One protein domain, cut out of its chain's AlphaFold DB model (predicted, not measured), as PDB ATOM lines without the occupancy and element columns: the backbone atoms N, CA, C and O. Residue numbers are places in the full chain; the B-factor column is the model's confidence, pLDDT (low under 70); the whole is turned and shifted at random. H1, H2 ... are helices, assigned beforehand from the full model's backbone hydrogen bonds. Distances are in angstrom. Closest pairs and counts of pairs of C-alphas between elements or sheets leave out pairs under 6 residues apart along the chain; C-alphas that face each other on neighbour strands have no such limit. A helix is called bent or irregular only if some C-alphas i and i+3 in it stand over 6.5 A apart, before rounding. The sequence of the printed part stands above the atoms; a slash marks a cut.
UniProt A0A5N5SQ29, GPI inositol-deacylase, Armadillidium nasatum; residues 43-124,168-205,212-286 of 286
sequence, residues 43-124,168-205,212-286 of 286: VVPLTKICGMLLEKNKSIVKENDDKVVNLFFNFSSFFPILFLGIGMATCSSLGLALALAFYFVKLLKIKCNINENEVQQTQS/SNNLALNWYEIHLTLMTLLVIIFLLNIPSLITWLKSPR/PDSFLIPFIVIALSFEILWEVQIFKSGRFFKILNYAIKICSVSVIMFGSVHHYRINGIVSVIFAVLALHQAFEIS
ATOM      1  N   VAL A  43      82.856  40.483  25.191       46.06
ATOM      2  CA  VAL A  43      82.517  41.531  26.174       46.06
ATOM      3  C   VAL A  43      81.003  41.555  26.445       46.06
ATOM      4  O   VAL A  43      80.540  42.186  27.392       46.06
ATOM      5  N   VAL A  44      80.234  40.813  25.639       51.91
ATOM      6  CA  VAL A  44      78.775  40.646  25.697       51.91
ATOM      7  C   VAL A  44      78.265  40.171  27.068       51.91
ATOM      8  O   VAL A  44      77.295  40.742  27.564       51.91
ATOM      9  N   PRO A  45      78.866  39.173  27.747       58.53
ATOM     10  CA  PRO A  45      78.489  38.828  29.114       58.53
ATOM     11  C   PRO A  45      78.686  39.987  30.097       58.53
ATOM     12  O   PRO A  45      77.803  40.213  30.918       58.53
ATOM     13  N   LEU A  46      79.775  40.761  30.007       50.69
ATOM     14  CA  LEU A  46      80.003  41.895  30.913       50.69
ATOM     15  C   LEU A  46      79.038  43.051  30.649       50.69
ATOM     16  O   LEU A  46      78.536  43.634  31.607       50.69
ATOM     17  N   THR A  47      78.725  43.360  29.389       60.47
ATOM     18  CA  THR A  47      77.723  44.386  29.060       60.47
ATOM     19  C   THR A  47      76.328  43.966  29.508       60.47
ATOM     20  O   THR A  47      75.589  44.799  30.030       60.47
ATOM     21  N   LYS A  48      75.986  42.676  29.388       68.75
ATOM     22  CA  LYS A  48      74.712  42.116  29.855       68.75
ATOM     23  C   LYS A  48      74.613  42.107  31.382       68.75
ATOM     24  O   LYS A  48      73.600  42.543  31.915       68.75
ATOM     25  N   ILE A  49      75.669  41.697  32.088       69.94
ATOM     26  CA  ILE A  49      75.737  41.741  33.559       69.94
ATOM     27  C   ILE A  49      75.698  43.191  34.053       69.94
ATOM     28  O   ILE A  49      74.917  43.501  34.949       69.94
ATOM     29  N   CYS A  50      76.465  44.096  33.437       59.44
ATOM     30  CA  CYS A  50      76.396  45.524  33.741       59.44
ATOM     31  C   CYS A  50      75.003  46.078  33.464       59.44
ATOM     32  O   CYS A  50      74.521  46.859  34.266       59.44
ATOM     33  N   GLY A  51      74.342  45.666  32.378       67.12
ATOM     34  CA  GLY A  51      72.961  46.033  32.056       67.12
ATOM     35  C   GLY A  51      71.969  45.584  33.127       67.12
ATOM     36  O   GLY A  51      71.200  46.405  33.612       67.12
ATOM     37  N   MET A  52      72.055  44.325  33.566       72.62
ATOM     38  CA  MET A  52      71.208  43.776  34.631       72.62
ATOM     39  C   MET A  52      71.466  44.437  35.995       72.62
ATOM     40  O   MET A  52      70.526  44.704  36.741       72.62
ATOM     41  N   LEU A  53      72.729  44.724  36.326       63.06
ATOM     42  CA  LEU A  53      73.089  45.487  37.525       63.06
ATOM     43  C   LEU A  53      72.604  46.937  37.429       63.06
ATOM     44  O   LEU A  53      72.156  47.491  38.426       63.06
ATOM     45  N   LEU A  54      72.645  47.538  36.237       64.56
ATOM     46  CA  LEU A  54      72.130  48.884  35.996       64.56
ATOM     47  C   LEU A  54      70.630  48.953  36.225       64.56
ATOM     48  O   LEU A  54      70.156  49.868  36.882       64.56
ATOM     49  N   GLU A  55      69.891  47.994  35.672       68.06
ATOM     50  CA  GLU A  55      68.436  47.954  35.746       68.06
ATOM     51  C   GLU A  55      67.969  47.781  37.192       68.06
ATOM     52  O   GLU A  55      67.079  48.500  37.640       68.06
ATOM     53  N   LYS A  56      68.657  46.927  37.964       67.00
ATOM     54  CA  LYS A  56      68.423  46.785  39.407       67.00
ATOM     55  C   LYS A  56      68.824  48.016  40.222       67.00
ATOM     56  O   LYS A  56      68.152  48.323  41.200       67.00
ATOM     57  N   ASN A  57      69.893  48.715  39.845       62.34
ATOM     58  CA  ASN A  57      70.372  49.891  40.579       62.34
ATOM     59  C   ASN A  57      69.680  51.198  40.155       62.34
ATOM     60  O   ASN A  57      69.776  52.192  40.870       62.34
ATOM     61  N   LYS A  58      68.955  51.216  39.029       61.78
ATOM     62  CA  LYS A  58      68.239  52.398  38.520       61.78
ATOM     63  C   LYS A  58      67.161  52.887  39.488       61.78
ATOM     64  O   LYS A  58      66.941  54.090  39.561       61.78
ATOM     65  N   SER A  59      66.511  51.987  40.227       58.06
ATOM     66  CA  SER A  59      65.557  52.353  41.283       58.06
ATOM     67  C   SER A  59      66.258  52.902  42.528       58.06
ATOM     68  O   SER A  59      65.804  53.891  43.087       58.06
ATOM     69  N   ILE A  60      67.406  52.330  42.903       56.47
ATOM     70  CA  ILE A  60      68.188  52.731  44.086       56.47
ATOM     71  C   ILE A  60      68.799  54.131  43.908       56.47
ATOM     72  O   ILE A  60      68.807  54.923  44.844       56.47
ATOM     73  N   VAL A  61      69.270  54.460  42.700       54.56
ATOM     74  CA  VAL A  61      69.873  55.771  42.387       54.56
ATOM     75  C   VAL A  61      68.829  56.890  42.282       54.56
ATOM     76  O   VAL A  61      69.165  58.048  42.490       54.56
ATOM     77  N   LYS A  62      67.565  56.574  41.971       57.47
ATOM     78  CA  LYS A  62      66.524  57.590  41.739       57.47
ATOM     79  C   LYS A  62      65.850  58.116  43.008       57.47
ATOM     80  O   LYS A  62      65.162  59.127  42.927       57.47
ATOM     81  N   GLU A  63      65.990  57.418  44.136       53.50
ATOM     82  CA  GLU A  63      65.172  57.671  45.331       53.50
ATOM     83  C   GLU A  63      65.941  58.336  46.481       53.50
ATOM     84  O   GLU A  63      65.328  59.012  47.299       53.50
ATOM     85  N   ASN A  64      67.275  58.243  46.514       52.69
ATOM     86  CA  ASN A  64      68.095  58.977  47.477       52.69
ATOM     87  C   ASN A  64      69.394  59.493  46.830       52.69
ATOM     88  O   ASN A  64      70.214  58.726  46.336       52.69
ATOM     89  N   ASP A  65      69.581  60.811  46.930       59.91
ATOM     90  CA  ASP A  65      70.863  61.515  46.906       59.91
ATOM     91  C   ASP A  65      71.587  61.833  45.582       59.91
ATOM     92  O   ASP A  65      72.797  61.630  45.458       59.91
ATOM     93  N   ASP A  66      70.952  62.590  44.682       66.69
ATOM     94  CA  ASP A  66      71.714  63.404  43.712       66.69
ATOM     95  C   ASP A  66      72.741  64.308  44.418       66.69
ATOM     96  O   ASP A  66      73.817  64.585  43.888       66.69
ATOM     97  N   LYS A  67      72.428  64.736  45.650       67.69
ATOM     98  CA  LYS A  67      73.295  65.568  46.491       67.69
ATOM     99  C   LYS A  67      74.473  64.804  47.083       67.69
ATOM    100  O   LYS A  67      75.585  65.300  46.957       67.69
ATOM    101  N   VAL A  68      74.279  63.633  47.701       67.25
ATOM    102  CA  VAL A  68      75.404  62.855  48.268       67.25
ATOM    103  C   VAL A  68      76.265  62.306  47.149       67.25
ATOM    104  O   VAL A  68      77.479  62.402  47.241       67.25
ATOM    105  N   VAL A  69      75.673  61.835  46.050       69.25
ATOM    106  CA  VAL A  69      76.438  61.362  44.894       69.25
ATOM    107  C   VAL A  69      77.218  62.515  44.249       69.25
ATOM    108  O   VAL A  69      78.411  62.362  44.001       69.25
ATOM    109  N   ASN A  70      76.618  63.694  44.031       69.38
ATOM    110  CA  ASN A  70      77.369  64.858  43.528       69.38
ATOM    111  C   ASN A  70      78.422  65.366  44.517       69.38
ATOM    112  O   ASN A  70      79.507  65.740  44.087       69.38
ATOM    113  N   LEU A  71      78.144  65.360  45.824       69.19
ATOM    114  CA  LEU A  71      79.125  65.718  46.849       69.19
ATOM    115  C   LEU A  71      80.307  64.749  46.810       69.19
ATOM    116  O   LEU A  71      81.455  65.175  46.808       69.19
ATOM    117  N   PHE A  72      80.024  63.455  46.704       69.50
ATOM    118  CA  PHE A  72      81.025  62.408  46.578       69.50
ATOM    119  C   PHE A  72      81.892  62.640  45.337       69.50
ATOM    120  O   PHE A  72      83.110  62.689  45.444       69.50
ATOM    121  N   PHE A  73      81.289  62.915  44.177       70.50
ATOM    122  CA  PHE A  73      82.034  63.243  42.959       70.50
ATOM    123  C   PHE A  73      82.754  64.599  42.999       70.50
ATOM    124  O   PHE A  73      83.771  64.754  42.329       70.50
ATOM    125  N   ASN A  74      82.313  65.565  43.803       75.56
ATOM    126  CA  ASN A  74      83.073  66.802  44.003       75.56
ATOM    127  C   ASN A  74      84.405  66.546  44.718       75.56
ATOM    128  O   ASN A  74      85.381  67.243  44.460       75.56
ATOM    129  N   PHE A  75      84.488  65.507  45.550       72.75
ATOM    130  CA  PHE A  75      85.742  65.067  46.170       72.75
ATOM    131  C   PHE A  75      86.518  64.065  45.317       72.75
ATOM    132  O   PHE A  75      87.437  63.403  45.800       72.75
ATOM    133  N   SER A  76      86.183  63.953  44.032       74.94
ATOM    134  CA  SER A  76      86.690  62.873  43.206       74.94
ATOM    135  C   SER A  76      88.208  62.864  43.009       74.94
ATOM    136  O   SER A  76      88.751  61.793  42.756       74.94
ATOM    137  N   SER A  77      88.875  64.011  43.143       75.31
ATOM    138  CA  SER A  77      90.340  64.116  43.075       75.31
ATOM    139  C   SER A  77      91.034  63.530  44.320       75.31
ATOM    140  O   SER A  77      92.167  63.075  44.240       75.31
ATOM    141  N   PHE A  78      90.345  63.426  45.465       82.38
ATOM    142  CA  PHE A  78      90.934  62.885  46.698       82.38
ATOM    143  C   PHE A  78      90.903  61.354  46.778       82.38
ATOM    144  O   PHE A  78      91.695  60.754  47.508       82.38
ATOM    145  N   PHE A  79      89.992  60.696  46.055       82.25
ATOM    146  CA  PHE A  79      89.827  59.245  46.150       82.25
ATOM    147  C   PHE A  79      91.028  58.426  45.657       82.25
ATOM    148  O   PHE A  79      91.353  57.454  46.337       82.25
ATOM    149  N   PRO A  80      91.729  58.778  44.560       82.06
ATOM    150  CA  PRO A  80      92.931  58.055  44.140       82.06
ATOM    151  C   PRO A  80      94.011  58.029  45.229       82.06
ATOM    152  O   PRO A  80      94.519  56.959  45.571       82.06
ATOM    153  N   ILE A  81      94.283  59.180  45.852       86.50
ATOM    154  CA  ILE A  81      95.251  59.319  46.951       86.50
ATOM    155  C   ILE A  81      94.795  58.509  48.172       86.50
ATOM    156  O   ILE A  81      95.594  57.815  48.805       86.50
ATOM    157  N   LEU A  82      93.497  58.544  48.487       87.75
ATOM    158  CA  LEU A  82      92.922  57.758  49.575       87.75
ATOM    159  C   LEU A  82      93.073  56.247  49.328       87.75
ATOM    160  O   LEU A  82      93.484  55.521  50.232       87.75
ATOM    161  N   PHE A  83      92.785  55.760  48.117       85.94
ATOM    162  CA  PHE A  83      92.947  54.345  47.764       85.94
ATOM    163  C   PHE A  83      94.403  53.909  47.776       85.94
ATOM    164  O   PHE A  83      94.691  52.796  48.218       85.94
ATOM    165  N   LEU A  84      95.315  54.783  47.349       87.31
ATOM    166  CA  LEU A  84      96.749  54.556  47.458       87.31
ATOM    167  C   LEU A  84      97.154  54.393  48.929       87.31
ATOM    168  O   LEU A  84      97.804  53.409  49.276       87.31
ATOM    169  N   GLY A  85      96.695  55.288  49.809       87.44
ATOM    170  CA  GLY A  85      96.940  55.208  51.250       87.44
ATOM    171  C   GLY A  85      96.385  53.929  51.883       87.44
ATOM    172  O   GLY A  85      97.108  53.225  52.587       87.44
ATOM    173  N   ILE A  86      95.132  53.572  51.580       86.94
ATOM    174  CA  ILE A  86      94.503  52.334  52.067       86.94
ATOM    175  C   ILE A  86      95.261  51.107  51.552       86.94
ATOM    176  O   ILE A  86      95.536  50.191  52.327       86.94
ATOM    177  N   GLY A  87      95.626  51.085  50.269       83.88
ATOM    178  CA  GLY A  87      96.345  49.974  49.652       83.88
ATOM    179  C   GLY A  87      97.753  49.769  50.213       83.88
ATOM    180  O   GLY A  87      98.212  48.631  50.281       83.88
ATOM    181  N   MET A  88      98.406  50.845  50.655       83.50
ATOM    182  CA  MET A  88      99.698  50.803  51.347       83.50
ATOM    183  C   MET A  88      99.566  50.382  52.816       83.50
ATOM    184  O   MET A  88     100.441  49.691  53.331       83.50
ATOM    185  N   ALA A  89      98.492  50.794  53.496       85.00
ATOM    186  CA  ALA A  89      98.281  50.510  54.916       85.00
ATOM    187  C   ALA A  89      97.704  49.111  55.190       85.00
ATOM    188  O   ALA A  89      97.941  48.549  56.256       85.00
ATOM    189  N   THR A  90      96.909  48.568  54.263       85.56
ATOM    190  CA  THR A  90      96.176  47.305  54.450       85.56
ATOM    191  C   THR A  90      96.675  46.229  53.495       85.56
ATOM    192  O   THR A  90      97.593  45.481  53.817       85.56
ATOM    193  N   CYS A  91      96.067  46.149  52.317       85.00
ATOM    194  CA  CYS A  91      96.521  45.365  51.194       85.00
ATOM    195  C   CYS A  91      96.149  46.093  49.903       85.00
ATOM    196  O   CYS A  91      95.063  46.663  49.751       85.00
ATOM    197  N   SER A  92      97.047  46.036  48.931       86.81
ATOM    198  CA  SER A  92      96.849  46.668  47.631       86.81
ATOM    199  C   SER A  92      95.604  46.135  46.904       86.81
ATOM    200  O   SER A  92      94.947  46.877  46.178       86.81
ATOM    201  N   SER A  93      95.213  44.877  47.149       86.06
ATOM    202  CA  SER A  93      93.983  44.293  46.599       86.06
ATOM    203  C   SER A  93      92.710  44.981  47.099       86.06
ATOM    204  O   SER A  93      91.763  45.121  46.328       86.06
ATOM    205  N   LEU A  94      92.669  45.428  48.362       86.25
ATOM    206  CA  LEU A  94      91.515  46.144  48.915       86.25
ATOM    207  C   LEU A  94      91.415  47.554  48.328       86.25
ATOM    208  O   LEU A  94      90.331  47.972  47.930       86.25
ATOM    209  N   GLY A  95      92.547  48.256  48.204       88.44
ATOM    210  CA  GLY A  95      92.600  49.552  47.521       88.44
ATOM    211  C   GLY A  95      92.103  49.454  46.077       88.44
ATOM    212  O   GLY A  95      91.286  50.264  45.644       88.44
ATOM    213  N   LEU A  96      92.510  48.403  45.358       86.75
ATOM    214  CA  LEU A  96      92.051  48.141  43.995       86.75
ATOM    215  C   LEU A  96      90.550  47.798  43.931       86.75
ATOM    216  O   LEU A  96      89.860  48.242  43.017       86.75
ATOM    217  N   ALA A  97      90.029  47.044  44.907       89.31
ATOM    218  CA  ALA A  97      88.604  46.727  45.010       89.31
ATOM    219  C   ALA A  97      87.749  47.987  45.201       89.31
ATOM    220  O   ALA A  97      86.706  48.139  44.563       89.31
ATOM    221  N   LEU A  98      88.204  48.906  46.057       88.44
ATOM    222  CA  LEU A  98      87.543  50.189  46.273       88.44
ATOM    223  C   LEU A  98      87.620  51.058  45.015       88.44
ATOM    224  O   LEU A  98      86.587  51.541  44.559       88.44
ATOM    225  N   ALA A  99      88.792  51.177  44.387       87.19
ATOM    226  CA  ALA A  99      88.936  51.901  43.124       87.19
ATOM    227  C   ALA A  99      87.978  51.367  42.042       87.19
ATOM    228  O   ALA A  99      87.313  52.146  41.354       87.19
ATOM    229  N   LEU A 100      87.836  50.040  41.947       87.69
ATOM    230  CA  LEU A 100      86.888  49.380  41.054       87.69
ATOM    231  C   LEU A 100      85.435  49.749  41.394       87.69
ATOM    232  O   LEU A 100      84.688  50.185  40.520       87.69
ATOM    233  N   ALA A 101      85.024  49.632  42.656       86.25
ATOM    234  CA  ALA A 101      83.667  49.979  43.073       86.25
ATOM    235  C   ALA A 101      83.323  51.446  42.756       86.25
ATOM    236  O   ALA A 101      82.258  51.739  42.213       86.25
ATOM    237  N   PHE A 102      84.242  52.374  43.019       85.06
ATOM    238  CA  PHE A 102      84.039  53.801  42.767       85.06
ATOM    239  C   PHE A 102      83.975  54.137  41.281       85.06
ATOM    240  O   PHE A 102      83.104  54.892  40.842       85.06
ATOM    241  N   TYR A 103      84.870  53.555  40.486       84.81
ATOM    242  CA  TYR A 103      84.825  53.738  39.045       84.81
ATOM    243  C   TYR A 103      83.533  53.163  38.459       84.81
ATOM    244  O   TYR A 103      82.970  53.741  37.529       84.81
ATOM    245  N   PHE A 104      83.005  52.072  39.023       84.69
ATOM    246  CA  PHE A 104      81.732  51.514  38.585       84.69
ATOM    247  C   PHE A 104      80.599  52.520  38.804       84.69
ATOM    248  O   PHE A 104      79.847  52.792  37.874       84.69
ATOM    249  N   VAL A 105      80.532  53.166  39.974       82.81
ATOM    250  CA  VAL A 105      79.546  54.231  40.244       82.81
ATOM    251  C   VAL A 105      79.695  55.404  39.264       82.81
ATOM    252  O   VAL A 105      78.690  55.899  38.750       82.81
ATOM    253  N   LYS A 106      80.928  55.819  38.927       80.31
ATOM    254  CA  LYS A 106      81.175  56.848  37.894       80.31
ATOM    255  C   LYS A 106      80.612  56.426  36.539       80.31
ATOM    256  O   LYS A 106      79.915  57.206  35.890       80.31
ATOM    257  N   LEU A 107      80.869  55.185  36.133       79.25
ATOM    258  CA  LEU A 107      80.382  54.638  34.870       79.25
ATOM    259  C   LEU A 107      78.849  54.579  34.825       79.25
ATOM    260  O   LEU A 107      78.255  54.926  33.804       79.25
ATOM    261  N   LEU A 108      78.204  54.200  35.936       78.50
ATOM    262  CA  LEU A 108      76.745  54.219  36.061       78.50
ATOM    263  C   LEU A 108      76.186  55.627  35.843       78.50
ATOM    264  O   LEU A 108      75.248  55.791  35.067       78.50
ATOM    265  N   LYS A 109      76.782  56.645  36.475       77.25
ATOM    266  CA  LYS A 109      76.354  58.043  36.329       77.25
ATOM    267  C   LYS A 109      76.461  58.516  34.878       77.25
ATOM    268  O   LYS A 109      75.508  59.095  34.364       77.25
ATOM    269  N   ILE A 110      77.584  58.229  34.212       76.00
ATOM    270  CA  ILE A 110      77.791  58.573  32.796       76.00
ATOM    271  C   ILE A 110      76.706  57.922  31.934       76.00
ATOM    272  O   ILE A 110      76.069  58.598  31.131       76.00
ATOM    273  N   LYS A 111      76.441  56.628  32.139       74.62
ATOM    274  CA  LYS A 111      75.429  55.907  31.363       74.62
ATOM    275  C   LYS A 111      74.011  56.426  31.613       74.62
ATOM    276  O   LYS A 111      73.238  56.551  30.667       74.62
ATOM    277  N   CYS A 112      73.667  56.737  32.862       70.88
ATOM    278  CA  CYS A 112      72.376  57.335  33.203       70.88
ATOM    279  C   CYS A 112      72.197  58.699  32.525       70.88
ATOM    280  O   CYS A 112      71.144  58.930  31.939       70.88
ATOM    281  N   ASN A 113      73.234  59.545  32.535       70.81
ATOM    282  CA  ASN A 113      73.212  60.847  31.869       70.81
ATOM    283  C   ASN A 113      73.019  60.707  30.348       70.81
ATOM    284  O   ASN A 113      72.222  61.425  29.755       70.81
ATOM    285  N   ILE A 114      73.694  59.746  29.706       71.25
ATOM    286  CA  ILE A 114      73.506  59.463  28.271       71.25
ATOM    287  C   ILE A 114      72.056  59.044  27.986       71.25
ATOM    288  O   ILE A 114      71.409  59.635  27.126       71.25
ATOM    289  N   ASN A 115      71.518  58.088  28.746       70.06
ATOM    290  CA  ASN A 115      70.153  57.598  28.550       70.06
ATOM    291  C   ASN A 115      69.091  58.688  28.795       70.06
ATOM    292  O   ASN A 115      68.045  58.689  28.155       70.06
ATOM    293  N   GLU A 116      69.317  59.601  29.740       70.62
ATOM    294  CA  GLU A 116      68.413  60.732  29.970       70.62
ATOM    295  C   GLU A 116      68.410  61.712  28.788       70.62
ATOM    296  O   GLU A 116      67.338  62.120  28.337       70.62
ATOM    297  N   ASN A 117      69.583  62.012  28.225       65.19
ATOM    298  CA  ASN A 117      69.703  62.862  27.040       65.19
ATOM    299  C   ASN A 117      69.029  62.239  25.803       65.19
ATOM    300  O   ASN A 117      68.369  62.951  25.044       65.19
ATOM    301  N   GLU A 118      69.119  60.916  25.623       65.44
ATOM    302  CA  GLU A 118      68.413  60.209  24.545       65.44
ATOM    303  C   GLU A 118      66.884  60.305  24.693       65.44
ATOM    304  O   GLU A 118      66.182  60.573  23.717       65.44
ATOM    305  N   VAL A 119      66.357  60.155  25.914       63.25
ATOM    306  CA  VAL A 119      64.909  60.240  26.191       63.25
ATOM    307  C   VAL A 119      64.371  61.667  26.025       63.25
ATOM    308  O   VAL A 119      63.272  61.858  25.506       63.25
ATOM    309  N   GLN A 120      65.131  62.692  26.416       60.56
ATOM    310  CA  GLN A 120      64.725  64.083  26.182       60.56
ATOM    311  C   GLN A 120      64.750  64.437  24.688       60.56
ATOM    312  O   GLN A 120      63.887  65.175  24.200       60.56
ATOM    313  N   GLN A 121      65.698  63.878  23.931       59.66
ATOM    314  CA  GLN A 121      65.784  64.087  22.489       59.66
ATOM    315  C   GLN A 121      64.575  63.495  21.751       59.66
ATOM    316  O   GLN A 121      64.009  64.182  20.897       59.66
ATOM    317  N   THR A 122      64.134  62.283  22.096       57.94
ATOM    318  CA  THR A 122      62.953  61.660  21.472       57.94
ATOM    319  C   THR A 122      61.666  62.417  21.797       57.94
ATOM    320  O   THR A 122      60.876  62.686  20.892       57.94
ATOM    321  N   GLN A 123      61.501  62.892  23.035       58.03
ATOM    322  CA  GLN A 123      60.341  63.705  23.425       58.03
ATOM    323  C   GLN A 123      60.300  65.081  22.741       58.03
ATOM    324  O   GLN A 123      59.223  65.576  22.407       58.03
ATOM    325  N   SER A 124      61.457  65.711  22.505       56.44
ATOM    326  CA  SER A 124      61.526  67.003  21.802       56.44
ATOM    327  C   SER A 124      61.191  66.902  20.305       56.44
ATOM    328  O   SER A 124      60.628  67.840  19.739       56.44
ATOM    329  N   SER A 168      77.978  64.471  18.311       53.44
ATOM    330  CA  SER A 168      77.912  64.471  19.782       53.44
ATOM    331  C   SER A 168      77.433  63.139  20.369       53.44
ATOM    332  O   SER A 168      77.991  62.669  21.360       53.44
ATOM    333  N   ASN A 169      76.421  62.508  19.763       59.06
ATOM    334  CA  ASN A 169      75.897  61.224  20.239       59.06
ATOM    335  C   ASN A 169      76.908  60.092  20.005       59.06
ATOM    336  O   ASN A 169      77.157  59.287  20.903       59.06
ATOM    337  N   ASN A 170      77.569  60.090  18.845       60.59
ATOM    338  CA  ASN A 170      78.654  59.153  18.556       60.59
ATOM    339  C   ASN A 170      79.855  59.371  19.494       60.59
ATOM    340  O   ASN A 170      80.454  58.405  19.960       60.59
ATOM    341  N   LEU A 171      80.182  60.622  19.839       64.06
ATOM    342  CA  LEU A 171      81.246  60.948  20.792       64.06
ATOM    343  C   LEU A 171      80.930  60.427  22.204       64.06
ATOM    344  O   LEU A 171      81.791  59.821  22.838       64.06
ATOM    345  N   ALA A 172      79.696  60.620  22.683       64.75
ATOM    346  CA  ALA A 172      79.256  60.157  24.000       64.75
ATOM    347  C   ALA A 172      79.193  58.621  24.099       64.75
ATOM    348  O   ALA A 172      79.525  58.048  25.140       64.75
ATOM    349  N   LEU A 173      78.812  57.948  23.012       66.88
ATOM    350  CA  LEU A 173      78.795  56.490  22.935       66.88
ATOM    351  C   LEU A 173      80.223  55.922  22.927       66.88
ATOM    352  O   LEU A 173      80.544  55.074  23.760       66.88
ATOM    353  N   ASN A 174      81.111  56.470  22.090       70.75
ATOM    354  CA  ASN A 174      82.533  56.104  22.058       70.75
ATOM    355  C   ASN A 174      83.217  56.338  23.418       70.75
ATOM    356  O   ASN A 174      84.020  55.524  23.873       70.75
ATOM    357  N   TRP A 175      82.868  57.432  24.097       74.31
ATOM    358  CA  TRP A 175      83.328  57.746  25.448       74.31
ATOM    359  C   TRP A 175      82.955  56.653  26.458       74.31
ATOM    360  O   TRP A 175      83.812  56.151  27.191       74.31
ATOM    361  N   TYR A 176      81.687  56.237  26.472       75.44
ATOM    362  CA  TYR A 176      81.217  55.163  27.344       75.44
ATOM    363  C   TYR A 176      81.917  53.829  27.049       75.44
ATOM    364  O   TYR A 176      82.337  53.142  27.983       75.44
ATOM    365  N   GLU A 177      82.086  53.474  25.774       77.38
ATOM    366  CA  GLU A 177      82.774  52.242  25.371       77.38
ATOM    367  C   GLU A 177      84.220  52.204  25.865       77.38
ATOM    368  O   GLU A 177      84.669  51.181  26.389       77.38
ATOM    369  N   ILE A 178      84.939  53.324  25.778       75.19
ATOM    370  CA  ILE A 178      86.306  53.433  26.294       75.19
ATOM    371  C   ILE A 178      86.314  53.247  27.813       75.19
ATOM    372  O   ILE A 178      87.061  52.409  28.324       75.19
ATOM    373  N   HIS A 179      85.451  53.948  28.551       80.88
ATOM    374  CA  HIS A 179      85.408  53.797  30.004       80.88
ATOM    375  C   HIS A 179      85.037  52.389  30.454       80.88
ATOM    376  O   HIS A 179      85.604  51.910  31.438       80.88
ATOM    377  N   LEU A 180      84.131  51.721  29.741       81.12
ATOM    378  CA  LEU A 180      83.767  50.325  29.967       81.12
ATOM    379  C   LEU A 180      84.955  49.381  29.724       81.12
ATOM    380  O   LEU A 180      85.174  48.421  30.466       81.12
ATOM    381  N   THR A 181      85.741  49.677  28.698       81.12
ATOM    382  CA  THR A 181      86.931  48.921  28.312       81.12
ATOM    383  C   THR A 181      88.040  49.048  29.367       81.12
ATOM    384  O   THR A 181      88.585  48.038  29.818       81.12
ATOM    385  N   LEU A 182      88.292  50.264  29.870       80.12
ATOM    386  CA  LEU A 182      89.156  50.510  31.033       80.12
ATOM    387  C   LEU A 182      88.650  49.783  32.287       80.12
ATOM    388  O   LEU A 182      89.435  49.176  33.015       80.12
ATOM    389  N   MET A 183      87.333  49.801  32.516       84.62
ATOM    390  CA  MET A 183      86.690  49.076  33.614       84.62
ATOM    391  C   MET A 183      86.992  47.586  33.556       84.62
ATOM    392  O   MET A 183      87.402  46.986  34.543       84.62
ATOM    393  N   THR A 184      86.840  47.001  32.371       82.44
ATOM    394  CA  THR A 184      87.099  45.582  32.130       82.44
ATOM    395  C   THR A 184      88.554  45.235  32.435       82.44
ATOM    396  O   THR A 184      88.820  44.225  33.084       82.44
ATOM    397  N   LEU A 185      89.500  46.092  32.043       81.94
ATOM    398  CA  LEU A 185      90.913  45.907  32.363       81.94
ATOM    399  C   LEU A 185      91.159  45.933  33.882       81.94
ATOM    400  O   LEU A 185      91.875  45.080  34.403       81.94
ATOM    401  N   LEU A 186      90.507  46.849  34.601       84.44
ATOM    402  CA  LEU A 186      90.597  46.945  36.059       84.44
ATOM    403  C   LEU A 186      89.981  45.722  36.761       84.44
ATOM    404  O   LEU A 186      90.556  45.211  37.721       84.44
ATOM    405  N   VAL A 187      88.866  45.191  36.241       86.06
ATOM    406  CA  VAL A 187      88.262  43.932  36.710       86.06
ATOM    407  C   VAL A 187      89.230  42.767  36.528       86.06
ATOM    408  O   VAL A 187      89.388  41.971  37.449       86.06
ATOM    409  N   ILE A 188      89.908  42.659  35.380       84.25
ATOM    410  CA  ILE A 188      90.886  41.588  35.131       84.25
ATOM    411  C   ILE A 188      92.027  41.655  36.152       84.25
ATOM    412  O   ILE A 188      92.371  40.637  36.752       84.25
ATOM    413  N   ILE A 189      92.574  42.848  36.407       84.19
ATOM    414  CA  ILE A 189      93.617  43.048  37.426       84.19
ATOM    415  C   ILE A 189      93.097  42.643  38.805       84.19
ATOM    416  O   ILE A 189      93.788  41.947  39.547       84.19
ATOM    417  N   PHE A 190      91.876  43.043  39.154       87.06
ATOM    418  CA  PHE A 190      91.275  42.669  40.426       87.06
ATOM    419  C   PHE A 190      91.121  41.151  40.561       87.06
ATOM    420  O   PHE A 190      91.555  40.595  41.567       87.06
ATOM    421  N   LEU A 191      90.597  40.474  39.533       85.19
ATOM    422  CA  LEU A 191      90.436  39.015  39.496       85.19
ATOM    423  C   LEU A 191      91.766  38.282  39.715       85.19
ATOM    424  O   LEU A 191      91.810  37.312  40.469       85.19
ATOM    425  N   LEU A 192      92.857  38.775  39.120       83.44
ATOM    426  CA  LEU A 192      94.204  38.226  39.324       83.44
ATOM    427  C   LEU A 192      94.697  38.377  40.774       83.44
ATOM    428  O   LEU A 192      95.506  37.574  41.234       83.44
ATOM    429  N   ASN A 193      94.195  39.377  41.502       83.94
ATOM    430  CA  ASN A 193      94.583  39.698  42.879       83.94
ATOM    431  C   ASN A 193      93.571  39.217  43.938       83.94
ATOM    432  O   ASN A 193      93.774  39.456  45.135       83.94
ATOM    433  N   ILE A 194      92.521  38.497  43.525       87.31
ATOM    434  CA  ILE A 194      91.547  37.858  44.422       87.31
ATOM    435  C   ILE A 194      92.203  36.872  45.395       87.31
ATOM    436  O   ILE A 194      91.865  36.935  46.577       87.31
ATOM    437  N   PRO A 195      93.132  35.982  44.984       83.50
ATOM    438  CA  PRO A 195      93.747  35.040  45.917       83.50
ATOM    439  C   PRO A 195      94.433  35.756  47.085       83.50
ATOM    440  O   PRO A 195      94.224  35.372  48.232       83.50
ATOM    441  N   SER A 196      95.148  36.850  46.800       81.19
ATOM    442  CA  SER A 196      95.801  37.696  47.807       81.19
ATOM    443  C   SER A 196      94.795  38.344  48.764       81.19
ATOM    444  O   SER A 196      95.014  38.389  49.976       81.19
ATOM    445  N   LEU A 197      93.653  38.797  48.236       83.62
ATOM    446  CA  LEU A 197      92.568  39.348  49.050       83.62
ATOM    447  C   LEU A 197      91.969  38.282  49.976       83.62
ATOM    448  O   LEU A 197      91.740  38.545  51.154       83.62
ATOM    449  N   ILE A 198      91.750  37.067  49.464       86.06
ATOM    450  CA  ILE A 198      91.223  35.940  50.243       86.06
ATOM    451  C   ILE A 198      92.209  35.544  51.344       86.06
ATOM    452  O   ILE A 198      91.789  35.309  52.479       86.06
ATOM    453  N   THR A 199      93.511  35.481  51.048       83.44
ATOM    454  CA  THR A 199      94.530  35.150  52.055       83.44
ATOM    455  C   THR A 199      94.604  36.198  53.155       83.44
ATOM    456  O   THR A 199      94.694  35.832  54.326       83.44
ATOM    457  N   TRP A 200      94.490  37.480  52.800       83.19
ATOM    458  CA  TRP A 200      94.433  38.569  53.770       83.19
ATOM    459  C   TRP A 200      93.175  38.467  54.644       83.19
ATOM    460  O   TRP A 200      93.273  38.463  55.869       83.19
ATOM    461  N   LEU A 201      92.002  38.270  54.031       83.62
ATOM    462  CA  LEU A 201      90.727  38.167  54.746       83.62
ATOM    463  C   LEU A 201      90.693  36.972  55.713       83.62
ATOM    464  O   LEU A 201      90.082  37.040  56.778       83.62
ATOM    465  N   LYS A 202      91.355  35.870  55.348       85.12
ATOM    466  CA  LYS A 202      91.391  34.639  56.144       85.12
ATOM    467  C   LYS A 202      92.398  34.684  57.298       85.12
ATOM    468  O   LYS A 202      92.254  33.900  58.234       85.12
ATOM    469  N   SER A 203      93.385  35.581  57.262       76.31
ATOM    470  CA  SER A 203      94.427  35.689  58.289       76.31
ATOM    471  C   SER A 203      94.405  37.043  59.019       76.31
ATOM    472  O   SER A 203      95.368  37.800  58.930       76.31
ATOM    473  N   PRO A 204      93.357  37.352  59.811       66.75
ATOM    474  CA  PRO A 204      93.274  38.608  60.566       66.75
ATOM    475  C   PRO A 204      94.249  38.688  61.758       66.75
ATOM    476  O   PRO A 204      94.316  39.712  62.434       66.75
ATOM    477  N   ARG A 205      95.003  37.617  62.056       61.44
ATOM    478  CA  ARG A 205      96.048  37.611  63.091       61.44
ATOM    479  C   ARG A 205      97.391  37.996  62.473       61.44
ATOM    480  O   ARG A 205      98.100  37.149  61.939       61.44
ATOM    481  N   PRO A 212     107.133  43.415  52.590       63.62
ATOM    482  CA  PRO A 212     106.439  44.187  51.567       63.62
ATOM    483  C   PRO A 212     106.009  43.254  50.432       63.62
ATOM    484  O   PRO A 212     106.847  42.610  49.792       63.62
ATOM    485  N   ASP A 213     104.695  43.157  50.218       66.94
ATOM    486  CA  ASP A 213     104.122  42.326  49.168       66.94
ATOM    487  C   ASP A 213     104.744  42.715  47.825       66.94
ATOM    488  O   ASP A 213     104.803  43.892  47.462       66.94
ATOM    489  N   SER A 214     105.166  41.730  47.026       72.75
ATOM    490  CA  SER A 214     105.731  41.979  45.687       72.75
ATOM    491  C   SER A 214     104.753  42.689  44.733       72.75
ATOM    492  O   SER A 214     105.141  43.117  43.649       72.75
ATOM    493  N   PHE A 215     103.487  42.822  45.135       78.69
ATOM    494  CA  PHE A 215     102.434  43.520  44.409       78.69
ATOM    495  C   PHE A 215     102.336  45.026  44.730       78.69
ATOM    496  O   PHE A 215     101.643  45.760  44.029       78.69
ATOM    497  N   LEU A 216     103.072  45.521  45.726       81.00
ATOM    498  CA  LEU A 216     103.017  46.926  46.129       81.00
ATOM    499  C   LEU A 216     103.501  47.872  45.017       81.00
ATOM    500  O   LEU A 216     102.843  48.862  44.713       81.00
ATOM    501  N   ILE A 217     104.605  47.532  44.347       85.38
ATOM    502  CA  ILE A 217     105.153  48.325  43.234       85.38
ATOM    503  C   ILE A 217     104.162  48.424  42.057       85.38
ATOM    504  O   ILE A 217     103.826  49.544  41.670       85.38
ATOM    505  N   PRO A 218     103.651  47.310  41.484       86.31
ATOM    506  CA  PRO A 218     102.702  47.401  40.377       86.31
ATOM    507  C   PRO A 218     101.392  48.086  40.778       86.31
ATOM    508  O   PRO A 218     100.805  48.769  39.940       86.31
ATOM    509  N   PHE A 219     100.960  47.967  42.038       86.50
ATOM    510  CA  PHE A 219      99.798  48.693  42.550       86.50
ATOM    511  C   PHE A 219     100.002  50.208  42.544       86.50
ATOM    512  O   PHE A 219      99.132  50.910  42.042       86.50
ATOM    513  N   ILE A 220     101.140  50.713  43.034       87.69
ATOM    514  CA  ILE A 220     101.434  52.157  43.015       87.69
ATOM    515  C   ILE A 220     101.400  52.681  41.578       87.69
ATOM    516  O   ILE A 220     100.764  53.694  41.303       87.69
ATOM    517  N   VAL A 221     102.030  51.963  40.645       89.38
ATOM    518  CA  VAL A 221     102.045  52.345  39.225       89.38
ATOM    519  C   VAL A 221     100.629  52.372  38.641       89.38
ATOM    520  O   VAL A 221     100.279  53.320  37.937       89.38
ATOM    521  N   ILE A 222      99.794  51.375  38.954       86.56
ATOM    522  CA  ILE A 222      98.394  51.337  38.509       86.56
ATOM    523  C   ILE A 222      97.592  52.478  39.139       86.56
ATOM    524  O   ILE A 222      96.828  53.123  38.433       86.56
ATOM    525  N   ALA A 223      97.779  52.762  40.429       85.94
ATOM    526  CA  ALA A 223      97.075  53.827  41.136       85.94
ATOM    527  C   ALA A 223      97.413  55.217  40.572       85.94
ATOM    528  O   ALA A 223      96.499  55.985  40.283       85.94
ATOM    529  N   LEU A 224      98.697  55.503  40.324       86.44
ATOM    530  CA  LEU A 224      99.140  56.753  39.690       86.44
ATOM    531  C   LEU A 224      98.587  56.893  38.270       86.44
ATOM    532  O   LEU A 224      98.075  57.933  37.873       86.44
ATOM    533  N   SER A 225      98.643  55.811  37.499       86.50
ATOM    534  CA  SER A 225      98.090  55.782  36.144       86.50
ATOM    535  C   SER A 225      96.570  55.965  36.142       86.50
ATOM    536  O   SER A 225      96.010  56.563  35.227       86.50
ATOM    537  N   PHE A 226      95.892  55.438  37.162       82.81
ATOM    538  CA  PHE A 226      94.447  55.527  37.315       82.81
ATOM    539  C   PHE A 226      94.005  56.952  37.638       82.81
ATOM    540  O   PHE A 226      92.975  57.375  37.128       82.81
ATOM    541  N   GLU A 227      94.784  57.695  38.423       83.81
ATOM    542  CA  GLU A 227      94.563  59.121  38.680       83.81
ATOM    543  C   GLU A 227      94.570  59.924  37.374       83.81
ATOM    544  O   GLU A 227      93.602  60.621  37.079       83.81
ATOM    545  N   ILE A 228      95.577  59.707  36.522       81.31
ATOM    546  CA  ILE A 228      95.661  60.347  35.200       81.31
ATOM    547  C   ILE A 228      94.436  59.987  34.353       81.31
ATOM    548  O   ILE A 228      93.749  60.866  33.842       81.31
ATOM    549  N   LEU A 229      94.118  58.693  34.243       77.50
ATOM    550  CA  LEU A 229      92.955  58.195  33.496       77.50
ATOM    551  C   LEU A 229      91.623  58.727  34.029       77.50
ATOM    552  O   LEU A 229      90.632  58.763  33.298       77.50
ATOM    553  N   TRP A 230      91.571  59.083  35.308       77.50
ATOM    554  CA  TRP A 230      90.364  59.564  35.945       77.50
ATOM    555  C   TRP A 230      90.031  61.006  35.556       77.50
ATOM    556  O   TRP A 230      88.844  61.342  35.443       77.50
ATOM    557  N   GLU A 231      91.054  61.839  35.377       75.62
ATOM    558  CA  GLU A 231      90.921  63.265  35.078       75.62
ATOM    559  C   GLU A 231      90.593  63.547  33.614       75.62
ATOM    560  O   GLU A 231      89.912  64.530  33.314       75.62
ATOM    561  N   VAL A 232      91.002  62.668  32.697       68.75
ATOM    562  CA  VAL A 232      90.655  62.813  31.280       68.75
ATOM    563  C   VAL A 232      89.143  62.664  31.134       68.75
ATOM    564  O   VAL A 232      88.582  61.658  31.561       68.75
ATOM    565  N   GLN A 233      88.479  63.675  30.563       61.28
ATOM    566  CA  GLN A 233      87.026  63.695  30.314       61.28
ATOM    567  C   GLN A 233      86.656  63.683  28.820       61.28
ATOM    568  O   GLN A 233      85.476  63.607  28.481       61.28
ATOM    569  N   ILE A 234      87.638  63.786  27.916       57.47
ATOM    570  CA  ILE A 234      87.390  63.910  26.475       57.47
ATOM    571  C   ILE A 234      88.468  63.146  25.697       57.47
ATOM    572  O   ILE A 234      89.597  63.613  25.580       57.47
ATOM    573  N   PHE A 235      88.114  61.992  25.124       59.75
ATOM    574  CA  PHE A 235      88.960  61.303  24.145       59.75
ATOM    575  C   PHE A 235      88.688  61.902  22.762       59.75
ATOM    576  O   PHE A 235      87.552  61.879  22.287       59.75
ATOM    577  N   LYS A 236      89.719  62.444  22.107       55.75
ATOM    578  CA  LYS A 236      89.587  63.067  20.778       55.75
ATOM    579  C   LYS A 236      89.931  62.137  19.611       55.75
ATOM    580  O   LYS A 236      89.665  62.505  18.470       55.75
ATOM    581  N   SER A 237      90.480  60.942  19.850       55.62
ATOM    582  CA  SER A 237      91.096  60.150  18.777       55.62
ATOM    583  C   SER A 237      90.616  58.705  18.670       55.62
ATOM    584  O   SER A 237      90.741  57.898  19.592       55.62
ATOM    585  N   GLY A 238      90.206  58.321  17.457       62.16
ATOM    586  CA  GLY A 238      89.972  56.923  17.080       62.16
ATOM    587  C   GLY A 238      91.238  56.049  17.073       62.16
ATOM    588  O   GLY A 238      91.135  54.824  17.008       62.16
ATOM    589  N   ARG A 239      92.448  56.631  17.166       67.94
ATOM    590  CA  ARG A 239      93.695  55.850  17.292       67.94
ATOM    591  C   ARG A 239      93.803  55.188  18.662       67.94
ATOM    592  O   ARG A 239      94.209  54.029  18.728       67.94
ATOM    593  N   PHE A 240      93.373  55.868  19.726       68.50
ATOM    594  CA  PHE A 240      93.425  55.316  21.079       68.50
ATOM    595  C   PHE A 240      92.601  54.033  21.207       68.50
ATOM    596  O   PHE A 240      93.054  53.067  21.815       68.50
ATOM    597  N   PHE A 241      91.445  53.971  20.544       67.69
ATOM    598  CA  PHE A 241      90.615  52.769  20.526       67.69
ATOM    599  C   PHE A 241      91.360  51.552  19.957       67.69
ATOM    600  O   PHE A 241      91.263  50.448  20.495       67.69
ATOM    601  N   LYS A 242      92.170  51.749  18.905       76.69
ATOM    602  CA  LYS A 242      93.001  50.676  18.336       76.69
ATOM    603  C   LYS A 242      94.023  50.186  19.359       76.69
ATOM    604  O   LYS A 242      94.106  48.983  19.596       76.69
ATOM    605  N   ILE A 243      94.754  51.102  19.995       77.38
ATOM    606  CA  ILE A 243      95.760  50.788  21.023       77.38
ATOM    607  C   ILE A 243      95.137  50.087  22.230       77.38
ATOM    608  O   ILE A 243      95.666  49.078  22.687       77.38
ATOM    609  N   LEU A 244      93.990  50.562  22.709       74.69
ATOM    610  CA  LEU A 244      93.288  49.986  23.850       74.69
ATOM    611  C   LEU A 244      92.802  48.560  23.558       74.69
ATOM    612  O   LEU A 244      92.968  47.658  24.381       74.69
ATOM    613  N   ASN A 245      92.274  48.326  22.356       76.69
ATOM    614  CA  ASN A 245      91.878  46.992  21.916       76.69
ATOM    615  C   ASN A 245      93.095  46.053  21.804       76.69
ATOM    616  O   ASN A 245      93.047  44.915  22.271       76.69
ATOM    617  N   TYR A 246      94.221  46.530  21.262       82.50
ATOM    618  CA  TYR A 246      95.476  45.768  21.268       82.50
ATOM    619  C   TYR A 246      95.960  45.462  22.688       82.50
ATOM    620  O   TYR A 246      96.324  44.321  22.966       82.50
ATOM    621  N   ALA A 247      95.905  46.431  23.602       78.06
ATOM    622  CA  ALA A 247      96.299  46.253  24.994       78.06
ATOM    623  C   ALA A 247      95.464  45.168  25.688       78.06
ATOM    624  O   ALA A 247      96.021  44.311  26.371       78.06
ATOM    625  N   ILE A 248      94.148  45.134  25.462       74.62
ATOM    626  CA  ILE A 248      93.278  44.083  26.008       74.62
ATOM    627  C   ILE A 248      93.565  42.726  25.389       74.62
ATOM    628  O   ILE A 248      93.594  41.731  26.113       74.62
ATOM    629  N   LYS A 249      93.819  42.664  24.080       79.50
ATOM    630  CA  LYS A 249      94.212  41.414  23.419       79.50
ATOM    631  C   LYS A 249      95.519  40.875  24.001       79.50
ATOM    632  O   LYS A 249      95.576  39.706  24.375       79.50
ATOM    633  N   ILE A 250      96.531  41.729  24.152       82.44
ATOM    634  CA  ILE A 250      97.820  41.368  24.758       82.44
ATOM    635  C   ILE A 250      97.628  40.943  26.216       82.44
ATOM    636  O   ILE A 250      98.176  39.923  26.629       82.44
ATOM    637  N   CYS A 251      96.825  41.682  26.986       79.25
ATOM    638  CA  CYS A 251      96.516  41.364  28.377       79.25
ATOM    639  C   CYS A 251      95.841  39.993  28.490       79.25
ATOM    640  O   CYS A 251      96.291  39.144  29.254       79.25
ATOM    641  N   SER A 252      94.833  39.727  27.663       81.44
ATOM    642  CA  SER A 252      94.127  38.448  27.629       81.44
ATOM    643  C   SER A 252      95.057  37.275  27.298       81.44
ATOM    644  O   SER A 252      95.106  36.291  28.040       81.44
ATOM    645  N   VAL A 253      95.874  37.402  26.245       84.69
ATOM    646  CA  VAL A 253      96.875  36.382  25.885       84.69
ATOM    647  C   VAL A 253      97.879  36.178  27.022       84.69
ATOM    648  O   VAL A 253      98.199  35.038  27.355       84.69
ATOM    649  N   SER A 254      98.327  37.259  27.665       81.56
ATOM    650  CA  SER A 254      99.261  37.201  28.795       81.56
ATOM    651  C   SER A 254      98.659  36.471  29.997       81.56
ATOM    652  O   SER A 254      99.328  35.639  30.606       81.56
ATOM    653  N   VAL A 255      97.389  36.730  30.319       81.56
ATOM    654  CA  VAL A 255      96.674  36.055  31.410       81.56
ATOM    655  C   VAL A 255      96.524  34.562  31.127       81.56
ATOM    656  O   VAL A 255      96.794  33.759  32.014       81.56
ATOM    657  N   ILE A 256      96.167  34.167  29.903       83.75
ATOM    658  CA  ILE A 256      96.050  32.746  29.535       83.75
ATOM    659  C   ILE A 256      97.416  32.055  29.585       83.75
ATOM    660  O   ILE A 256      97.543  30.964  30.136       83.75
ATOM    661  N   MET A 257      98.442  32.685  29.014       84.38
ATOM    662  CA  MET A 257      99.768  32.087  28.872       84.38
ATOM    663  C   MET A 257     100.491  31.945  30.214       84.38
ATOM    664  O   MET A 257     101.140  30.930  30.461       84.38
ATOM    665  N   PHE A 258     100.385  32.947  31.089       79.94
ATOM    666  CA  PHE A 258     101.162  33.004  32.329       79.94
ATOM    667  C   PHE A 258     100.345  32.737  33.593       79.94
ATOM    668  O   PHE A 258     100.944  32.469  34.641       79.94
ATOM    669  N   GLY A 259      99.008  32.764  33.510       72.38
ATOM    670  CA  GLY A 259      98.090  32.661  34.650       72.38
ATOM    671  C   GLY A 259      98.324  31.433  35.520       72.38
ATOM    672  O   GLY A 259      98.206  31.509  36.736       72.38
ATOM    673  N   SER A 260      98.746  30.315  34.928       73.31
ATOM    674  CA  SER A 260      98.956  29.076  35.682       73.31
ATOM    675  C   SER A 260     100.291  29.005  36.432       73.31
ATOM    676  O   SER A 260     100.417  28.171  37.325       73.31
ATOM    677  N   VAL A 261     101.301  29.805  36.069       73.50
ATOM    678  CA  VAL A 261     102.694  29.528  36.476       73.50
ATOM    679  C   VAL A 261     103.280  30.643  37.341       73.50
ATOM    680  O   VAL A 261     103.888  30.357  38.371       73.50
ATOM    681  N   HIS A 262     103.083  31.920  36.989       76.56
ATOM    682  CA  HIS A 262     103.753  33.038  37.672       76.56
ATOM    683  C   HIS A 262     102.858  34.277  37.829       76.56
ATOM    684  O   HIS A 262     103.046  35.282  37.144       76.56
ATOM    685  N   HIS A 263     101.943  34.247  38.804       71.50
ATOM    686  CA  HIS A 263     101.056  35.375  39.133       71.50
ATOM    687  C   HIS A 263     101.819  36.693  39.391       71.50
ATOM    688  O   HIS A 263     101.394  37.757  38.943       71.50
ATOM    689  N   TYR A 264     102.994  36.630  40.034       76.56
ATOM    690  CA  TYR A 264     103.796  37.819  40.352       76.56
ATOM    691  C   TYR A 264     104.335  38.551  39.110       76.56
ATOM    692  O   TYR A 264     104.457  39.773  39.124       76.56
ATOM    693  N   ARG A 265     104.627  37.831  38.016       80.94
ATOM    694  CA  ARG A 265     105.137  38.444  36.776       80.94
ATOM    695  C   ARG A 265     104.027  39.102  35.967       80.94
ATOM    696  O   ARG A 265     104.250  40.148  35.368       80.94
ATOM    697  N   ILE A 266     102.834  38.510  35.987       81.50
ATOM    698  CA  ILE A 266     101.663  39.023  35.264       81.50
ATOM    699  C   ILE A 266     101.285  40.400  35.785       81.50
ATOM    700  O   ILE A 266     101.113  41.319  34.994       81.50
ATOM    701  N   ASN A 267     101.231  40.565  37.106       82.81
ATOM    702  CA  ASN A 267     100.919  41.853  37.716       82.81
ATOM    703  C   ASN A 267     101.907  42.955  37.291       82.81
ATOM    704  O   ASN A 267     101.490  44.088  37.062       82.81
ATOM    705  N   GLY A 268     103.189  42.619  37.111       82.88
ATOM    706  CA  GLY A 268     104.183  43.537  36.550       82.88
ATOM    707  C   GLY A 268     103.890  43.916  35.095       82.88
ATOM    708  O   GLY A 268     103.834  45.099  34.773       82.88
ATOM    709  N   ILE A 269     103.642  42.931  34.225       83.62
ATOM    710  CA  ILE A 269     103.330  43.170  32.802       83.62
ATOM    711  C   ILE A 269     102.070  44.027  32.654       83.62
ATOM    712  O   ILE A 269     102.064  45.001  31.904       83.62
ATOM    713  N   VAL A 270     101.006  43.693  33.386       81.94
ATOM    714  CA  VAL A 270      99.735  44.420  33.305       81.94
ATOM    715  C   VAL A 270      99.883  45.850  33.829       81.94
ATOM    716  O   VAL A 270      99.328  46.772  33.238       81.94
ATOM    717  N   SER A 271     100.685  46.055  34.875       86.06
ATOM    718  CA  SER A 271     101.016  47.389  35.379       86.06
ATOM    719  C   SER A 271     101.740  48.244  34.331       86.06
ATOM    720  O   SER A 271     101.363  49.394  34.120       86.06
ATOM    721  N   VAL A 272     102.700  47.673  33.592       86.12
ATOM    722  CA  VAL A 272     103.380  48.374  32.487       86.12
ATOM    723  C   VAL A 272     102.405  48.728  31.366       86.12
ATOM    724  O   VAL A 272     102.425  49.859  30.890       86.12
ATOM    725  N   ILE A 273     101.523  47.806  30.964       85.38
ATOM    726  CA  ILE A 273     100.487  48.092  29.956       85.38
ATOM    727  C   ILE A 273      99.626  49.275  30.409       85.38
ATOM    728  O   ILE A 273      99.355  50.184  29.628       85.38
ATOM    729  N   PHE A 274      99.230  49.286  31.680       83.81
ATOM    730  CA  PHE A 274      98.410  50.346  32.249       83.81
ATOM    731  C   PHE A 274      99.150  51.696  32.292       83.81
ATOM    732  O   PHE A 274      98.578  52.718  31.918       83.81
ATOM    733  N   ALA A 275     100.440  51.694  32.635       86.75
ATOM    734  CA  ALA A 275     101.292  52.882  32.598       86.75
ATOM    735  C   ALA A 275     101.483  53.429  31.176       86.75
ATOM    736  O   ALA A 275     101.421  54.637  30.970       86.75
ATOM    737  N   VAL A 276     101.666  52.557  30.179       86.25
ATOM    738  CA  VAL A 276     101.759  52.958  28.765       86.25
ATOM    739  C   VAL A 276     100.451  53.589  28.294       86.25
ATOM    740  O   VAL A 276     100.486  54.610  27.611       86.25
ATOM    741  N   LEU A 277      99.301  53.028  28.684       83.06
ATOM    742  CA  LEU A 277      97.996  53.620  28.382       83.06
ATOM    743  C   LEU A 277      97.854  55.009  29.018       83.06
ATOM    744  O   LEU A 277      97.426  55.936  28.337       83.06
ATOM    745  N   ALA A 278      98.253  55.169  30.280       84.38
ATOM    746  CA  ALA A 278      98.208  56.457  30.966       84.38
ATOM    747  C   ALA A 278      99.160  57.490  30.357       84.38
ATOM    748  O   ALA A 278      98.764  58.632  30.149       84.38
ATOM    749  N   LEU A 279     100.384  57.091  30.004       85.31
ATOM    750  CA  LEU A 279     101.356  57.977  29.370       85.31
ATOM    751  C   LEU A 279     100.893  58.410  27.979       85.31
ATOM    752  O   LEU A 279     100.988  59.586  27.645       85.31
ATOM    753  N   HIS A 280     100.358  57.478  27.185       82.88
ATOM    754  CA  HIS A 280      99.768  57.799  25.887       82.88
ATOM    755  C   HIS A 280      98.629  58.810  26.041       82.88
ATOM    756  O   HIS A 280      98.509  59.725  25.233       82.88
ATOM    757  N   GLN A 281      97.802  58.663  27.079       79.00
ATOM    758  CA  GLN A 281      96.735  59.616  27.372       79.00
ATOM    759  C   GLN A 281      97.267  60.980  27.812       79.00
ATOM    760  O   GLN A 281      96.824  61.994  27.285       79.00
ATOM    761  N   ALA A 282      98.264  61.020  28.695       81.50
ATOM    762  CA  ALA A 282      98.902  62.267  29.112       81.50
ATOM    763  C   ALA A 282      99.519  63.028  27.924       81.50
ATOM    764  O   ALA A 282      99.390  64.246  27.840       81.50
ATOM    765  N   PHE A 283     100.137  62.311  26.981       81.94
ATOM    766  CA  PHE A 283     100.719  62.900  25.772       81.94
ATOM    767  C   PHE A 283      99.682  63.469  24.805       81.94
ATOM    768  O   PHE A 283      99.979  64.418  24.095       81.94
ATOM    769  N   GLU A 284      98.487  62.882  24.745       76.94
ATOM    770  CA  GLU A 284      97.416  63.358  23.862       76.94
ATOM    771  C   GLU A 284      96.716  64.613  24.415       76.94
ATOM    772  O   GLU A 284      96.044  65.331  23.674       76.94
ATOM    773  N   ILE A 285      96.866  64.873  25.716       71.12
ATOM    774  CA  ILE A 285      96.285  66.027  26.412       71.12
ATOM    775  C   ILE A 285      97.209  67.253  26.363       71.12
ATOM    776  O   ILE A 285      96.702  68.376  26.390       71.12
ATOM    777  N   SER A 286      98.532  67.041  26.319       65.19
ATOM    778  CA  SER A 286      99.546  68.106  26.235       65.19
ATOM    779  C   SER A 286      99.673  68.701  24.837       65.19
ATOM    780  O   SER A 286     100.109  69.874  24.796       65.19
TER     781      SER A 286
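AT A GLANCE: This is residues 43 to 124, 168 to 205 and 212 to 286 of the 286 residues of the protein "GPI inositol-deacylase" of Armadillidium nasatum (UniProt A0A5N5SQ29). Six helices, H3, H4, H5, H7, H8 and H9, form an up-and-down bundle, each running against the one before it in the chain. Outside it, H1 crosses H4 at a wide angle, the short H2 leads from H1 to H3, and the short H6 turns off at the end of H5; the last residues of H4, 119 to 124, stick out. The printed part has 195 residues with nine named helices, H1 to H9 in chain order, and no named strand: all helix. It is compact, with a radius of gyration of the C-alphas of 17.7 A and spans of 57 by 40 by 34 A.

IN THESE COORDINATES: Find C-alpha 92 at (96.849, 46.668, 47.631); from there H4, the longest helix, runs 48.3 A to C-alpha 124 at (61.526, 67.003, 21.802). H5 is residues 168 to 192, 36.6 A; H9, residues 263 to 285, runs 33.5 A to C-alpha 285 at (96.285, 66.027, 26.412); and H8 is residues 238 to 258, 30.5 A. Look for H7 at residues 216 to 231, H3 at 78 to 89, H2 at 66 to 74 and H6 at 194 to 202. H1, residues 44 to 63, 29.3 A, has a kink of 39 degrees near residue 56 and is irregular, but only just: C-alphas 56 and 59 are 6.54 A apart.

HOW THE PARTS SIT: Start at H4, the hub. With residues 92 to 99 alone it touches H3 in a helical hairpin, closest at C-alphas 87 and 95, 4.3 A. H5 touches H4 at a shallow tilt of 21 degrees, opposite ways, closest at C-alphas 96 and 190, 6.6 A. H6 and H4 touch only at their ends, closest at C-alphas 93 and 197, 5.7 A. H7 touches H9, the same way at 27 degrees, a shallow tilt, closest at C-alphas 225 and 278, 5.2 A. H8 and H9 form a helical hairpin, closest at C-alphas 251 and 270, 6.6 A. H1 is close to H4 but not clearly touching, about perpendicular at 76 degrees, closest at C-alphas 54 and 108, 7.1 A. H2 and H4 are near each other, with 8 pairs of C-alphas within 10 A. Every O i to N i+4 pair is within hydrogen-bond range in H2 to H7; the counts are 12 of 16 in H1, 16 of 17 in H8 and 18 of 19 in H9.

THE WHOLE: The C-alphas farthest apart, of Ser 124 and Arg 205, are 61.3 A apart. Residues 125 to 167 and 206 to 211 are not printed; the gaps between C-alphas are 16.7 A and 16.9 A. No link printed whole is long. Mean pLDDT of the printed part is 75.6; 58 residues are under 70, among them 53 to 72 and 232 to 241.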